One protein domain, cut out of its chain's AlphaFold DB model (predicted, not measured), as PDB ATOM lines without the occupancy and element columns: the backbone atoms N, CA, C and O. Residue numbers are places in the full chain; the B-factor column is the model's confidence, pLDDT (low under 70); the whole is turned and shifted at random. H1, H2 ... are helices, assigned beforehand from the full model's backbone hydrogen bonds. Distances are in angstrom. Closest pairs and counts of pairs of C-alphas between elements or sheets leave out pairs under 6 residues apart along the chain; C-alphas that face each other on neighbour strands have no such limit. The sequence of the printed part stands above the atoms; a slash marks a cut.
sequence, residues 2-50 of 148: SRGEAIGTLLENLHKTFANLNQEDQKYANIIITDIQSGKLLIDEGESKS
ATOM      1  N   SER A   2     126.068 156.521  60.085       72.88
ATOM      2  CA  SER A   2     126.672 157.843  59.873       72.88
ATOM      3  C   SER A   2     127.558 157.812  58.625       72.88
ATOM      4  O   SER A   2     128.125 156.768  58.297       72.88
ATOM      5  N   ARG A   3     127.757 158.943  57.944       70.75
ATOM      6  CA  ARG A   3     128.662 159.074  56.788       70.75
ATOM      7  C   ARG A   3     130.054 158.501  57.053       70.75
ATOM      8  O   ARG A   3     130.649 157.892  56.167       70.75
ATOM      9  N   GLY A   4     130.572 158.668  58.270       74.19
ATOM     10  CA  GLY A   4     131.857 158.086  58.666       74.19
ATOM     11  C   GLY A   4     131.848 156.553  58.657       74.19
ATOM     12  O   GLY A   4     132.809 155.933  58.213       74.19
ATOM     13  N   GLU A   5     130.741 155.942  59.078       74.88
ATOM     14  CA  GLU A   5     130.550 154.487  59.078       74.88
ATOM     15  C   GLU A   5     130.359 153.943  57.653       74.88
ATOM     16  O   GLU A   5     130.877 152.873  57.331       74.88
ATOM     17  N   ALA A   6     129.684 154.698  56.778       73.25
ATOM     18  CA  ALA A   6     129.518 154.347  55.366       73.25
ATOM     19  C   ALA A   6     130.867 154.351  54.621       73.25
ATOM     20  O   ALA A   6     131.198 153.390  53.925       73.25
ATOM     21  N   ILE A   7     131.695 155.382  54.837       76.06
ATOM     22  CA  ILE A   7     133.057 155.455  54.282       76.06
ATOM     23  C   ILE A   7     133.931 154.320  54.834       76.06
ATOM     24  O   ILE A   7     134.625 153.658  54.063       76.06
ATOM     25  N   GLY A   8     133.883 154.062  56.145       76.81
ATOM     26  CA  GLY A   8     134.634 152.968  56.771       76.81
ATOM     27  C   GLY A   8     134.275 151.600  56.180       76.81
ATOM     28  O   GLY A   8     135.158 150.852  55.764       76.81
ATOM     29  N   THR A   9     132.979 151.318  56.039       78.31
ATOM     30  CA  THR A   9     132.476 150.079  55.424       78.31
ATOM     31  C   THR A   9     132.908 149.946  53.962       78.31
ATOM     32  O   THR A   9     133.323 148.869  53.521       78.31
ATOM     33  N   LEU A  10     132.852 151.041  53.194       77.25
ATOM     34  CA  LEU A  10     133.280 151.052  51.799       77.25
ATOM     35  C   LEU A  10     134.783 150.739  51.666       77.25
ATOM     36  O   LEU A  10     135.167 149.928  50.821       77.25
ATOM     37  N   LEU A  11     135.625 151.324  52.524       77.38
ATOM     38  CA  LEU A  11     137.070 151.069  52.552       77.38
ATOM     39  C   LEU A  11     137.401 149.632  52.985       77.38
ATOM     40  O   LEU A  11     138.282 149.004  52.400       77.38
ATOM     41  N   GLU A  12     136.681 149.059  53.950       80.50
ATOM     42  CA  GLU A  12     136.848 147.644  54.311       80.50
ATOM     43  C   GLU A  12     136.476 146.701  53.157       80.50
ATOM     44  O   GLU A  12     137.195 145.734  52.876       80.50
ATOM     45  N   ASN A  13     135.372 146.982  52.458       77.25
ATOM     46  CA  ASN A  13     134.971 146.234  51.266       77.25
ATOM     47  C   ASN A  13     136.000 146.370  50.138       77.25
ATOM     48  O   ASN A  13     136.252 145.396  49.421       77.25
ATOM     49  N   LEU A  14     136.637 147.537  50.004       79.12
ATOM     50  CA  LEU A  14     137.752 147.730  49.087       79.12
ATOM     51  C   LEU A  14     138.925 146.831  49.449       79.12
ATOM     52  O   LEU A  14     139.355 146.056  48.606       79.12
ATOM     53  N   HIS A  15     139.419 146.871  50.688       75.81
ATOM     54  CA  HIS A  15     140.561 146.048  51.102       75.81
ATOM     55  C   HIS A  15     140.352 144.555  50.797       75.81
ATOM     56  O   HIS A  15     141.286 143.878  50.371       75.81
ATOM     57  N   LYS A  16     139.117 144.055  50.936       79.50
ATOM     58  CA  LYS A  16     138.746 142.668  50.602       79.50
ATOM     59  C   LYS A  16     138.690 142.387  49.097       79.50
ATOM     60  O   LYS A  16     138.928 141.257  48.677       79.50
ATOM     61  N   THR A  17     138.338 143.380  48.282       75.69
ATOM     62  CA  THR A  17     138.121 143.207  46.836       75.69
ATOM     63  C   THR A  17     139.309 143.655  45.983       75.69
ATOM     64  O   THR A  17     139.464 143.131  44.883       75.69
ATOM     65  N   PHE A  18     140.180 144.533  46.491       77.12
ATOM     66  CA  PHE A  18     141.274 145.195  45.766       77.12
ATOM     67  C   PHE A  18     142.287 144.215  45.171       77.12
ATOM     68  O   PHE A  18     142.711 144.375  44.028       77.12
ATOM     69  N   ALA A  19     142.631 143.164  45.922       75.69
ATOM     70  CA  ALA A  19     143.532 142.106  45.458       75.69
ATOM     71  C   ALA A  19     142.958 141.292  44.281       75.69
ATOM     72  O   ALA A  19     143.714 140.660  43.554       75.69
ATOM     73  N   ASN A  20     141.636 141.331  44.085       79.31
ATOM     74  CA  ASN A  20     140.923 140.649  43.003       79.31
ATOM     75  C   ASN A  20     140.513 141.599  41.863       79.31
ATOM     76  O   ASN A  20     139.813 141.170  40.945       79.31
ATOM     77  N   LEU A  21     140.869 142.885  41.937       80.62
ATOM     78  CA  LEU A  21     140.635 143.841  40.856       80.62
ATOM     79  C   LEU A  21     141.740 143.715  39.802       80.62
ATOM     80  O   LEU A  21     142.905 143.488  40.135       80.62
ATOM     81  N   ASN A  22     141.385 143.904  38.532       80.38
ATOM     82  CA  ASN A  22     142.385 144.089  37.482       80.38
ATOM     83  C   ASN A  22     143.067 145.470  37.631       80.38
ATOM     84  O   ASN A  22     142.602 146.334  38.377       80.38
ATOM     85  N   GLN A  23     144.175 145.695  36.920       75.25
ATOM     86  CA  GLN A  23     144.951 146.942  37.029       75.25
ATOM     87  C   GLN A  23     144.140 148.203  36.689       75.25
ATOM     88  O   GLN A  23     144.359 149.264  37.277       75.25
ATOM     89  N   GLU A  24     143.198 148.096  35.753       76.81
ATOM     90  CA  GLU A  24     142.337 149.206  35.352       76.81
ATOM     91  C   GLU A  24     141.392 149.599  36.498       76.81
ATOM     92  O   GLU A  24     141.321 150.762  36.896       76.81
ATOM     93  N   ASP A  25     140.735 148.615  37.105       81.12
ATOM     94  CA  ASP A  25     139.834 148.816  38.234       81.12
ATOM     95  C   ASP A  25     140.591 149.281  39.488       81.12
ATOM     96  O   ASP A  25     140.071 150.099  40.244       81.12
ATOM     97  N   GLN A  26     141.847 148.858  39.686       81.06
ATOM     98  CA  GLN A  26     142.715 149.387  40.749       81.06
ATOM     99  C   GLN A  26     143.038 150.877  40.553       81.06
ATOM    100  O   GLN A  26     143.041 151.646  41.518       81.06
ATOM    101  N   LYS A  27     143.267 151.320  39.309       82.31
ATOM    102  CA  LYS A  27     143.444 152.746  38.985       82.31
ATOM    103  C   LYS A  27     142.186 153.545  39.336       82.31
ATOM    104  O   LYS A  27     142.302 154.601  39.957       82.31
ATOM    105  N   TYR A  28     141.002 153.044  38.984       80.88
ATOM    106  CA  TYR A  28     139.736 153.701  39.329       80.88
ATOM    107  C   TYR A  28     139.464 153.702  40.830       80.88
ATOM    108  O   TYR A  28     139.067 154.733  41.369       80.88
ATOM    109  N   ALA A  29     139.763 152.604  41.521       82.62
ATOM    110  CA  ALA A  29     139.648 152.517  42.969       82.62
ATOM    111  C   ALA A  29     140.450 153.621  43.681       82.62
ATOM    112  O   ALA A  29     139.912 154.297  44.555       82.62
ATOM    113  N   ASN A  30     141.695 153.873  43.263       82.94
ATOM    114  CA  ASN A  30     142.525 154.935  43.845       82.94
ATOM    115  C   ASN A  30     141.943 156.344  43.630       82.94
ATOM    116  O   ASN A  30     142.024 157.194  44.520       82.94
ATOM    117  N   ILE A  31     141.334 156.597  42.466       82.44
ATOM    118  CA  ILE A  31     140.674 157.879  42.180       82.44
ATOM    119  C   ILE A  31     139.440 158.047  43.069       82.44
ATOM    120  O   ILE A  31     139.287 159.090  43.696       82.44
ATOM    121  N   ILE A  32     138.608 157.007  43.178       81.94
ATOM    122  CA  ILE A  32     137.402 157.009  44.015       81.94
ATOM    123  C   ILE A  32     137.763 157.298  45.478       81.94
ATOM    124  O   ILE A  32     137.149 158.164  46.094       81.94
ATOM    125  N   ILE A  33     138.806 156.655  46.018       81.81
ATOM    126  CA  ILE A  33     139.302 156.929  47.378       81.81
ATOM    127  C   ILE A  33     139.679 158.404  47.538       81.81
ATOM    128  O   ILE A  33     139.255 159.047  48.497       81.81
ATOM    129  N   THR A  34     140.457 158.937  46.594       83.88
ATOM    130  CA  THR A  34     140.922 160.331  46.631       83.88
ATOM    131  C   THR A  34     139.743 161.306  46.583       83.88
ATOM    132  O   THR A  34     139.696 162.277  47.342       83.88
ATOM    133  N   ASP A  35     138.756 161.034  45.732       82.69
ATOM    134  CA  ASP A  35     137.568 161.871  45.578       82.69
ATOM    135  C   ASP A  35     136.646 161.795  46.815       82.69
ATOM    136  O   ASP A  35     136.100 162.817  47.225       82.69
ATOM    137  N   ILE A  36     136.529 160.639  47.481       80.81
ATOM    138  CA  ILE A  36     135.787 160.503  48.752       80.81
ATOM    139  C   ILE A  36     136.497 161.254  49.885       80.81
ATOM    140  O   ILE A  36     135.864 162.008  50.625       80.81
ATOM    141  N   GLN A  37     137.814 161.068  50.023       80.00
ATOM    142  CA  GLN A  37     138.615 161.691  51.085       80.00
ATOM    143  C   GLN A  37     138.673 163.216  50.954       80.00
ATOM    144  O   GLN A  37     138.650 163.922  51.961       80.00
ATOM    145  N   SER A  38     138.712 163.727  49.722       83.06
ATOM    146  CA  SER A  38     138.642 165.166  49.438       83.06
ATOM    147  C   SER A  38     137.223 165.740  49.526       83.06
ATOM    148  O   SER A  38     137.050 166.955  49.444       83.06
ATOM    149  N   GLY A  39     136.201 164.893  49.702       78.50
ATOM    150  CA  GLY A  39     134.796 165.294  49.769       78.50
ATOM    151  C   GLY A  39     134.166 165.647  48.417       78.50
ATOM    152  O   GLY A  39     133.046 166.154  48.394       78.50
ATOM    153  N   LYS A  40     134.860 165.375  47.307       79.06
ATOM    154  CA  LYS A  40     134.377 165.574  45.934       79.06
ATOM    155  C   LYS A  40     133.344 164.523  45.520       79.06
ATOM    156  O   LYS A  40     132.440 164.838  44.752       79.06
ATOM    157  N   LEU A  41     133.467 163.301  46.040       77.50
ATOM    158  CA  LEU A  41     132.457 162.252  45.932       77.50
ATOM    159  C   LEU A  41     131.743 162.108  47.280       77.50
ATOM    160  O   LEU A  41     132.383 161.920  48.319       77.50
ATOM    161  N   LEU A  42     130.416 162.205  47.265       77.50
ATOM    162  CA  LEU A  42     129.578 162.004  48.443       77.50
ATOM    163  C   LEU A  42     129.003 160.588  48.405       77.50
ATOM    164  O   LEU A  42     128.539 160.140  47.363       77.50
ATOM    165  N   ILE A  43     129.061 159.896  49.539       73.44
ATOM    166  CA  ILE A  43     128.440 158.584  49.719       73.44
ATOM    167  C   ILE A  43     127.205 158.794  50.572       73.44
ATOM    168  O   ILE A  43     127.314 159.326  51.682       73.44
ATOM    169  N   ASP A  44     126.060 158.363  50.059       70.50
ATOM    170  CA  ASP A  44     124.812 158.425  50.797       70.50
ATOM    171  C   ASP A  44     124.761 157.355  51.890       70.50
ATOM    172  O   ASP A  44     125.053 156.177  51.687       70.50
ATOM    173  N   GLU A  45     124.337 157.784  53.078       57.84
ATOM    174  CA  GLU A  45     124.292 156.999  54.318       57.84
ATOM    175  C   GLU A  45     123.327 155.791  54.277       57.84
ATOM    176  O   GLU A  45     123.298 154.986  55.211       57.84
ATOM    177  N   GLY A  46     122.528 155.667  53.211       59.44
ATOM    178  CA  GLY A  46     121.526 154.615  53.014       59.44
ATOM    179  C   GLY A  46     121.849 153.591  51.921       59.44
ATOM    180  O   GLY A  46     121.073 152.653  51.741       59.44
ATOM    181  N   GLU A  47     122.952 153.741  51.181       61.50
ATOM    182  CA  GLU A  47     123.269 152.845  50.065       61.50
ATOM    183  C   GLU A  47     124.121 151.645  50.506       61.50
ATOM    184  O   GLU A  47     125.307 151.765  50.802       61.50
ATOM    185  N   SER A  48     123.540 150.441  50.459       66.88
ATOM    186  CA  SER A  48     124.267 149.166  50.604       66.88
ATOM    187  C   SER A  48     124.991 148.762  49.310       66.88
ATOM    188  O   SER A  48     124.920 147.606  48.890       66.88
ATOM    189  N   LYS A  49     125.651 149.709  48.633       72.12
ATOM    190  CA  LYS A  49     126.433 149.430  47.422       72.12
ATOM    191  C   LYS A  49     127.776 148.809  47.802       72.12
ATOM    192  O   LYS A  49     128.455 149.258  48.727       72.12
ATOM    193  N   SER A  50     128.185 147.770  47.081       78.31
ATOM    194  CA  SER A  50     129.538 147.237  47.212       78.31
ATOM    195  C   SER A  50     130.547 148.186  46.558       78.31
ATOM    196  O   SER A  50     130.202 148.975  45.678       78.31
TER     197      SER A  50
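AT A GLANCE: This is residues 2 to 50 of the 148 residues of an uncharacterized protein of candidate division SR1 bacterium (UniProt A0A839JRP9). Look for a helical hairpin: two helices of nearly equal length, H1 and H2, run side by side in opposite directions with a gap between them, and a tail without a named helix, residues 38 to 50, crosses the hairpin's open end and folds back on one side. The printed part has 49 residues, with two named helices in the order H1, H2 and no named strand; the class is all helix, with 31 residues in the helices. The whole is compact, with a radius of gyration of the C-alphas of 10.8 A, and only just elongated, spanning 30 by 20 by 13 A.

IN THESE COORDINATES: Start at Ser 2 and go on to C-alpha 3 at (128.662, 159.074, 56.788), where H1 begins. H1, residues 3 to 18, runs 21.8 A to C-alpha 18 at (141.274, 145.195, 45.766). After residues 19 to 22 comes H2, residues 23 to 37, which runs 21.3 A to C-alpha 37 at (138.615, 161.691, 51.085).

HOW THE PARTS SIT: Take H1 and H2 together and you find a helical hairpin, two helices joined by a tight link of 4 residues. Their lines stand at a shallow tilt of 15 degrees, opposite ways. They only just touch, with 3 pairs of C-alphas within 8 A. The closest C-alphas of the two are those of Phe 18 and Gln 26, 6.7 A apart. Their centres are 12.5 A apart. In H1 and H2 every O i to N i+4 pair is within hydrogen-bond range.

THE WHOLE: The two C-alphas farthest apart are those of Ser 2 and Gln 23, 31.2 A. The printed part has no cut. Look at the B-factor column for residues 45 to 48: their pLDDT is under 70, while the mean of the printed part is 76.8.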